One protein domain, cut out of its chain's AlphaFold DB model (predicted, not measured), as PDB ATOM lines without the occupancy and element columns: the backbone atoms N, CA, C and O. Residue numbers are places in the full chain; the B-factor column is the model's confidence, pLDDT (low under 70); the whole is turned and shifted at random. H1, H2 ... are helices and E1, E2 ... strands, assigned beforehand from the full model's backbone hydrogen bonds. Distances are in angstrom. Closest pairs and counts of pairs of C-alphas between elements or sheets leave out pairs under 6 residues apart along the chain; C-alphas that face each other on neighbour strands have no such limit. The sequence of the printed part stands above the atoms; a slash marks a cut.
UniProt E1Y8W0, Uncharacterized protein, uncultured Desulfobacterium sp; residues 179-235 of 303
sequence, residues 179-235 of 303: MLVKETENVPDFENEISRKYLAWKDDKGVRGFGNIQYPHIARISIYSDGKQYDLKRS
ATOM      1  N   MET A 179      29.121 126.415   7.898       81.56
ATOM      2  CA  MET A 179      28.001 127.134   8.496       81.56
ATOM      3  C   MET A 179      27.886 126.742   9.966       81.56
ATOM      4  O   MET A 179      27.889 125.548  10.290       81.56
ATOM      5  N   LEU A 180      27.774 127.741  10.841       83.56
ATOM      6  CA  LEU A 180      27.478 127.528  12.252       83.56
ATOM      7  C   LEU A 180      26.054 126.977  12.388       83.56
ATOM      8  O   LEU A 180      25.102 127.575  11.893       83.56
ATOM      9  N   VAL A 181      25.922 125.828  13.042       81.94
ATOM     10  CA  VAL A 181      24.635 125.165  13.290       81.94
ATOM     11  C   VAL A 181      24.163 125.427  14.710       81.94
ATOM     12  O   VAL A 181      22.986 125.702  14.922       81.94
ATOM     13  N   LYS A 182      25.067 125.300  15.687       87.88
ATOM     14  CA  LYS A 182      24.724 125.388  17.105       87.88
ATOM     15  C   LYS A 182      25.935 125.783  17.943       87.88
ATOM     16  O   LYS A 182      27.050 125.349  17.664       87.88
ATOM     17  N   GLU A 183      25.681 126.552  18.993       89.12
ATOM     18  CA  GLU A 183      26.623 126.829  20.075       89.12
ATOM     19  C   GLU A 183      26.174 126.086  21.338       89.12
ATOM     20  O   GLU A 183      24.978 126.020  21.638       89.12
ATOM     21  N   THR A 184      27.122 125.492  22.060       87.62
ATOM     22  CA  THR A 184      26.873 124.876  23.369       87.62
ATOM     23  C   THR A 184      27.892 125.406  24.375       87.62
ATOM     24  O   THR A 184      29.100 125.243  24.188       87.62
ATOM     25  N   GLU A 185      27.395 126.043  25.436       76.06
ATOM     26  CA  GLU A 185      28.177 126.402  26.623       76.06
ATOM     27  C   GLU A 185      28.261 125.175  27.544       76.06
ATOM     28  O   GLU A 185      27.272 124.457  27.691       76.06
ATOM     29  N   ASN A 186      29.436 124.937  28.140       80.19
ATOM     30  CA  ASN A 186      29.866 123.732  28.882       80.19
ATOM     31  C   ASN A 186      30.650 122.715  28.048       80.19
ATOM     32  O   ASN A 186      30.222 121.587  27.793       80.19
ATOM     33  N   VAL A 187      31.852 123.132  27.663       83.38
ATOM     34  CA  VAL A 187      32.892 122.236  27.162       83.38
ATOM     35  C   VAL A 187      33.636 121.630  28.356       83.38
ATOM     36  O   VAL A 187      33.963 122.379  29.278       83.38
ATOM     37  N   PRO A 188      33.925 120.316  28.375       86.69
ATOM     38  CA  PRO A 188      34.755 119.736  29.425       86.69
ATOM     39  C   PRO A 188      36.143 120.397  29.483       86.69
ATOM     40  O   PRO A 188      36.673 120.863  28.471       86.69
ATOM     41  N   ASP A 189      36.754 120.427  30.670       85.12
ATOM     42  CA  ASP A 189      37.995 121.182  30.918       85.12
ATOM     43  C   ASP A 189      39.153 120.791  29.989       85.12
ATOM     44  O   ASP A 189      39.951 121.641  29.590       85.12
ATOM     45  N   PHE A 190      39.216 119.518  29.593       82.69
ATOM     46  CA  PHE A 190      40.253 119.004  28.704       82.69
ATOM     47  C   PHE A 190      40.235 119.687  27.327       82.69
ATOM     48  O   PHE A 190      41.254 120.208  26.871       82.69
ATOM     49  N   GLU A 191      39.082 119.748  26.661       81.62
ATOM     50  CA  GLU A 191      38.945 120.423  25.367       81.62
ATOM     51  C   GLU A 191      39.196 121.929  25.483       81.62
ATOM     52  O   GLU A 191      39.746 122.540  24.563       81.62
ATOM     53  N   ASN A 192      38.838 122.532  26.619       82.44
ATOM     54  CA  ASN A 192      39.138 123.934  26.884       82.44
ATOM     55  C   ASN A 192      40.654 124.174  26.963       82.44
ATOM     56  O   ASN A 192      41.155 125.134  26.384       82.44
ATOM     57  N   GLU A 193      41.417 123.290  27.609       80.38
ATOM     58  CA  GLU A 193      42.875 123.419  27.650       80.38
ATOM     59  C   GLU A 193      43.509 123.213  26.266       80.38
ATOM     60  O   GLU A 193      44.350 124.014  25.843       80.38
ATOM     61  N   ILE A 194      43.092 122.174  25.536       78.00
ATOM     62  CA  ILE A 194      43.655 121.847  24.218       78.00
ATOM     63  C   ILE A 194      43.318 122.934  23.189       78.00
ATOM     64  O   ILE A 194      44.209 123.349  22.445       78.00
ATOM     65  N   SER A 195      42.083 123.450  23.178       85.81
ATOM     66  CA  SER A 195      41.635 124.481  22.223       85.81
ATOM     67  C   SER A 195      42.408 125.802  22.319       85.81
ATOM     68  O   SER A 195      42.485 126.555  21.352       85.81
ATOM     69  N   ARG A 196      43.050 126.079  23.464       82.00
ATOM     70  CA  ARG A 196      43.920 127.256  23.633       82.00
ATOM     71  C   ARG A 196      45.240 127.146  22.872       82.00
ATOM     72  O   ARG A 196      45.881 128.166  22.624       82.00
ATOM     73  N   LYS A 197      45.688 125.925  22.566       77.88
ATOM     74  CA  LYS A 197      46.991 125.649  21.936       77.88
ATOM     75  C   LYS A 197      46.853 125.074  20.526       77.88
ATOM     76  O   LYS A 197      47.727 125.313  19.697       77.88
ATOM     77  N   TYR A 198      45.772 124.345  20.265       83.75
ATOM     78  CA  TYR A 198      45.522 123.591  19.042       83.75
ATOM     79  C   TYR A 198      44.094 123.840  18.556       83.75
ATOM     80  O   TYR A 198      43.197 124.132  19.340       83.75
ATOM     81  N   LEU A 199      43.853 123.648  17.262       85.75
ATOM     82  CA  LEU A 199      42.507 123.447  16.740       85.75
ATOM     83  C   LEU A 199      42.002 122.117  17.294       85.75
ATOM     84  O   LEU A 199      42.540 121.078  16.929       85.75
ATOM     85  N   ALA A 200      41.009 122.141  18.175       88.56
ATOM     86  CA  ALA A 200      40.399 120.943  18.739       88.56
ATOM     87  C   ALA A 200      39.021 120.723  18.118       88.56
ATOM     88  O   ALA A 200      38.260 121.674  17.915       88.56
ATOM     89  N   TRP A 201      38.685 119.470  17.830       93.00
ATOM     90  CA  TRP A 201      37.408 119.127  17.225       93.00
ATOM     91  C   TRP A 201      36.879 117.759  17.645       93.00
ATOM     92  O   TRP A 201      37.594 116.920  18.193       93.00
ATOM     93  N   LYS A 202      35.609 117.528  17.330       93.56
ATOM     94  CA  LYS A 202      34.900 116.263  17.464       93.56
ATOM     95  C   LYS A 202      34.099 116.005  16.189       93.56
ATOM     96  O   LYS A 202      33.421 116.907  15.704       93.56
ATOM     97  N   ASP A 203      34.207 114.816  15.613       91.31
ATOM     98  CA  ASP A 203      33.411 114.445  14.441       91.31
ATOM     99  C   ASP A 203      31.963 114.073  14.817       91.31
ATOM    100  O   ASP A 203      31.557 114.119  15.983       91.31
ATOM    101  N   ASP A 204      31.160 113.711  13.818       91.56
ATOM    102  CA  ASP A 204      29.762 113.311  14.005       91.56
ATOM    103  C   ASP A 204      29.584 111.957  14.711       91.56
ATOM    104  O   ASP A 204      28.491 111.665  15.199       91.56
ATOM    105  N   LYS A 205      30.650 111.158  14.822       87.81
ATOM    106  CA  LYS A 205      30.698 109.898  15.575       87.81
ATOM    107  C   LYS A 205      31.198 110.089  17.008       87.81
ATOM    108  O   LYS A 205      31.257 109.125  17.765       87.81
ATOM    109  N   GLY A 206      31.548 111.316  17.395       88.00
ATOM    110  CA  GLY A 206      32.085 111.628  18.714       88.00
ATOM    111  C   GLY A 206      33.595 111.405  18.853       88.00
ATOM    112  O   GLY A 206      34.116 111.571  19.959       88.00
ATOM    113  N   VAL A 207      34.301 111.063  17.770       83.94
ATOM    114  CA  VAL A 207      35.762 110.923  17.758       83.94
ATOM    115  C   VAL A 207      36.383 112.306  17.885       83.94
ATOM    116  O   VAL A 207      36.043 113.229  17.146       83.94
ATOM    117  N   ARG A 208      37.299 112.449  18.841       87.12
ATOM    118  CA  ARG A 208      37.979 113.711  19.142       87.12
ATOM    119  C   ARG A 208      39.319 113.767  18.415       87.12
ATOM    120  O   ARG A 208      39.998 112.752  18.293       87.12
ATOM    121  N   GLY A 209      39.707 114.950  17.955       80.69
ATOM    122  CA  GLY A 209      41.001 115.192  17.323       80.69
ATOM    123  C   GLY A 209      41.506 116.607  17.578       80.69
ATOM    124  O   GLY A 209      40.751 117.483  18.003       80.69
ATOM    125  N   PHE A 210      42.796 116.824  17.338       87.00
ATOM    126  CA  PHE A 210      43.420 118.137  17.443       87.00
ATOM    127  C   PHE A 210      44.521 118.330  16.391       87.00
ATOM    128  O   PHE A 210      45.120 117.368  15.909       87.00
ATOM    129  N   GLY A 211      44.789 119.579  16.010       76.88
ATOM    130  CA  GLY A 211      45.723 119.924  14.938       76.88
ATOM    131  C   GLY A 211      46.130 121.396  14.966       76.88
ATOM    132  O   GLY A 211      45.483 122.217  15.597       76.88
ATOM    133  N   ASN A 212      47.224 121.750  14.295       69.31
ATOM    134  CA  ASN A 212      47.768 123.118  14.350       69.31
ATOM    135  C   ASN A 212      47.292 124.037  13.220       69.31
ATOM    136  O   ASN A 212      47.405 125.252  13.342       69.31
ATOM    137  N   ILE A 213      46.858 123.466  12.093       65.94
ATOM    138  CA  ILE A 213      46.800 124.203  10.820       65.94
ATOM    139  C   ILE A 213      45.405 124.152  10.197       65.94
ATOM    140  O   ILE A 213      44.954 125.149   9.642       65.94
ATOM    141  N   GLN A 214      44.702 123.017  10.293       79.94
ATOM    142  CA  GLN A 214      43.400 122.862   9.652       79.94
ATOM    143  C   GLN A 214      42.510 121.845  10.371       79.94
ATOM    144  O   GLN A 214      42.998 120.855  10.915       79.94
ATOM    145  N   TYR A 215      41.198 122.078  10.319       84.88
ATOM    146  CA  TYR A 215      40.185 121.085  10.668       84.88
ATOM    147  C   TYR A 215      40.086 119.995   9.586       84.88
ATOM    148  O   TYR A 215      40.241 120.294   8.398       84.88
ATOM    149  N   PRO A 216      39.776 118.740   9.947       80.25
ATOM    150  CA  PRO A 216      39.603 117.670   8.975       80.25
ATOM    151  C   PRO A 216      38.456 117.958   8.002       80.25
ATOM    152  O   PRO A 216      37.492 118.675   8.294       80.25
ATOM    153  N   HIS A 217      38.546 117.353   6.820       83.19
ATOM    154  CA  HIS A 217      37.605 117.568   5.727       83.19
ATOM    155  C   HIS A 217      36.325 116.721   5.871       83.19
ATOM    156  O   HIS A 217      35.960 115.941   4.990       83.19
ATOM    157  N   ILE A 218      35.630 116.878   6.996       85.81
ATOM    158  CA  ILE A 218      34.400 116.148   7.330       85.81
ATOM    159  C   ILE A 218      33.155 117.033   7.187       85.81
ATOM    160  O   ILE A 218      33.214 118.260   7.270       85.81
ATOM    161  N   ALA A 219      32.012 116.401   6.899       86.56
ATOM    162  CA  ALA A 219      30.770 117.107   6.571       86.56
ATOM    163  C   ALA A 219      30.166 117.849   7.773       86.56
ATOM    164  O   ALA A 219      29.535 118.896   7.603       86.56
ATOM    165  N   ARG A 220      30.347 117.296   8.972       90.31
ATOM    166  CA  ARG A 220      29.936 117.883  10.245       90.31
ATOM    167  C   ARG A 220      31.068 117.729  11.239       90.31
ATOM    168  O   ARG A 220      31.690 116.673  11.298       90.31
ATOM    169  N   ILE A 221      31.325 118.787  11.984       94.50
ATOM    170  CA  ILE A 221      32.379 118.827  12.983       94.50
ATOM    171  C   ILE A 221      31.953 119.758  14.101       94.50
ATOM    172  O   ILE A 221      31.427 120.831  13.836       94.50
ATOM    173  N   SER A 222      32.184 119.368  15.341       94.56
ATOM    174  CA  SER A 222      32.130 120.277  16.474       94.56
ATOM    175  C   SER A 222      33.537 120.797  16.721       94.56
ATOM    176  O   SER A 222      34.446 119.992  16.888       94.56
ATOM    177  N   ILE A 223      33.747 122.108  16.737       94.12
ATOM    178  CA  ILE A 223      35.044 122.703  17.084       94.12
ATOM    179  C   ILE A 223      34.980 123.309  18.479       94.12
ATOM    180  O   ILE A 223      33.914 123.741  18.921       94.12
ATOM    181  N   TYR A 224      36.117 123.354  19.160       91.69
ATOM    182  CA  TYR A 224      36.233 123.957  20.482       91.69
ATOM    183  C   TYR A 224      37.065 125.232  20.377       91.69
ATOM    184  O   TYR A 224      38.188 125.194  19.878       91.69
ATOM    185  N   SER A 225      36.510 126.356  20.826       87.56
ATOM    186  CA  SER A 225      37.218 127.638  20.910       87.56
ATOM    187  C   SER A 225      36.690 128.412  22.104       87.56
ATOM    188  O   SER A 225      35.483 128.449  22.328       87.56
ATOM    189  N   ASP A 226      37.590 129.015  22.876       85.75
ATOM    190  CA  ASP A 226      37.244 129.912  23.985       85.75
ATOM    191  C   ASP A 226      36.269 129.293  25.008       85.75
ATOM    192  O   ASP A 226      35.350 129.945  25.501       85.75
ATOM    193  N   GLY A 227      36.453 128.002  25.316       86.38
ATOM    194  CA  GLY A 227      35.608 127.265  26.265       86.38
ATOM    195  C   GLY A 227      34.197 126.943  25.757       86.38
ATOM    196  O   GLY A 227      33.349 126.517  26.540       86.38
ATOM    197  N   LYS A 228      33.938 127.130  24.457       90.38
ATOM    198  CA  LYS A 228      32.645 126.898  23.804       90.38
ATOM    199  C   LYS A 228      32.768 125.851  22.700       90.38
ATOM    200  O   LYS A 228      33.811 125.739  22.052       90.38
ATOM    201  N   GLN A 229      31.709 125.062  22.506       93.12
ATOM    202  CA  GLN A 229      31.610 124.103  21.403       93.12
ATOM    203  C   GLN A 229      30.737 124.697  20.297       93.12
ATOM    204  O   GLN A 229      29.599 125.102  20.548       93.12
ATOM    205  N   TYR A 230      31.244 124.674  19.068       92.88
ATOM    206  CA  TYR A 230      30.543 125.131  17.875       92.88
ATOM    207  C   TYR A 230      30.322 123.962  16.928       92.88
ATOM    208  O   TYR A 230      31.276 123.423  16.370       92.88
ATOM    209  N   ASP A 231      29.068 123.579  16.720       93.69
ATOM    210  CA  ASP A 231      28.716 122.574  15.726       93.69
ATOM    211  C   ASP A 231      28.677 123.238  14.351       93.69
ATOM    212  O   ASP A 231      27.863 124.122  14.078       93.69
ATOM    213  N   LEU A 232      29.579 122.811  13.481       92.50
ATOM    214  CA  LEU A 232      29.756 123.304  12.130       92.50
ATOM    215  C   LEU A 232      29.271 122.259  11.127       92.50
ATOM    216  O   LEU A 232      29.589 121.070  11.214       92.50
ATOM    217  N   LYS A 233      28.539 122.712  10.112       92.00
ATOM    218  CA  LYS A 233      28.153 121.897   8.959       92.00
ATOM    219  C   LYS A 233      28.739 122.515   7.706       92.00
ATOM    220  O   LYS A 233      28.485 123.678   7.398       92.00
ATOM    221  N   ARG A 234      29.509 121.731   6.962       85.56
ATOM    222  CA  ARG A 234      30.087 122.194   5.705       85.56
ATOM    223  C   ARG A 234      28.983 122.339   4.658       85.56
ATOM    224  O   ARG A 234      28.140 121.448   4.511       85.56
ATOM    225  N   SER A 235      28.964 123.460   3.944       80.75
ATOM    226  CA  SER A 235      27.973 123.688   2.893       80.75
ATOM    227  C   SER A 235      28.152 122.680   1.758       80.75
ATOM    228  O   SER A 235      29.253 122.499   1.232       80.75
TER     229      SER A 235
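AT A GLANCE: This is residues 179 to 235 of the 303 residues of an uncharacterized protein of uncultured Desulfobacterium sp (UniProt E1Y8W0). A single, strongly twisted sheet of antiparallel strands makes the body, and one short helix, H1, packs on it near the end of E4. The strands' lines turn by 111 degrees from edge strand E1 to edge strand E3. The printed part has 57 residues, with E1, H1, E2, E3, E4 and E5 along it and the sheet order E1, E5, E4, E2, E3. The class is mostly strand, and the whole is compact and rounded, with a radius of gyration of the C-alphas of 10.3 A and spans of 28 by 23 by 18 A.

HOW THE PARTS SIT: E1, residues 179 to 185, is antiparallel to E5, residues 228 to 234, at 161 degrees, with N 181 and O 231 2.8 A apart. H1, residues 189 to 195, is on the sheet at a height of 7.9 A and only just stands up from it, rising 41 degrees. It lies over E4, residues 220 to 225, and their closest C-alphas, Ser 195 and Ser 225, are 5.6 A apart. Every O i to N i+4 pair in H1 is within hydrogen-bond range. E2, residues 199 to 203, and E3, residues 208 to 211, form a hairpin, with N 201 and O 209 2.9 A apart. E2 is antiparallel to E4 at 147 degrees, with N 222 and O 202 2.8 A apart. E4 and E5 form a hairpin, with N 232 and O 221 2.7 A apart. E1 and E3 are apart.

IN THESE COORDINATES: E1 begins at C-alpha 179 (28.001, 127.134, 8.496) and is 18.1 A long. H1 measures 10.0 A, E2 13.0 A, E3 10.8 A and E4 16.2 A. E5, 18.9 A, ends at C-alpha 234 (30.087, 122.194, 5.705).

THE WHOLE: The two C-alphas farthest apart, of Asp 189 and Ser 235, are 29.9 A apart. The printed part has no cut and no long link. Residues 212 to 213 are under pLDDT 70.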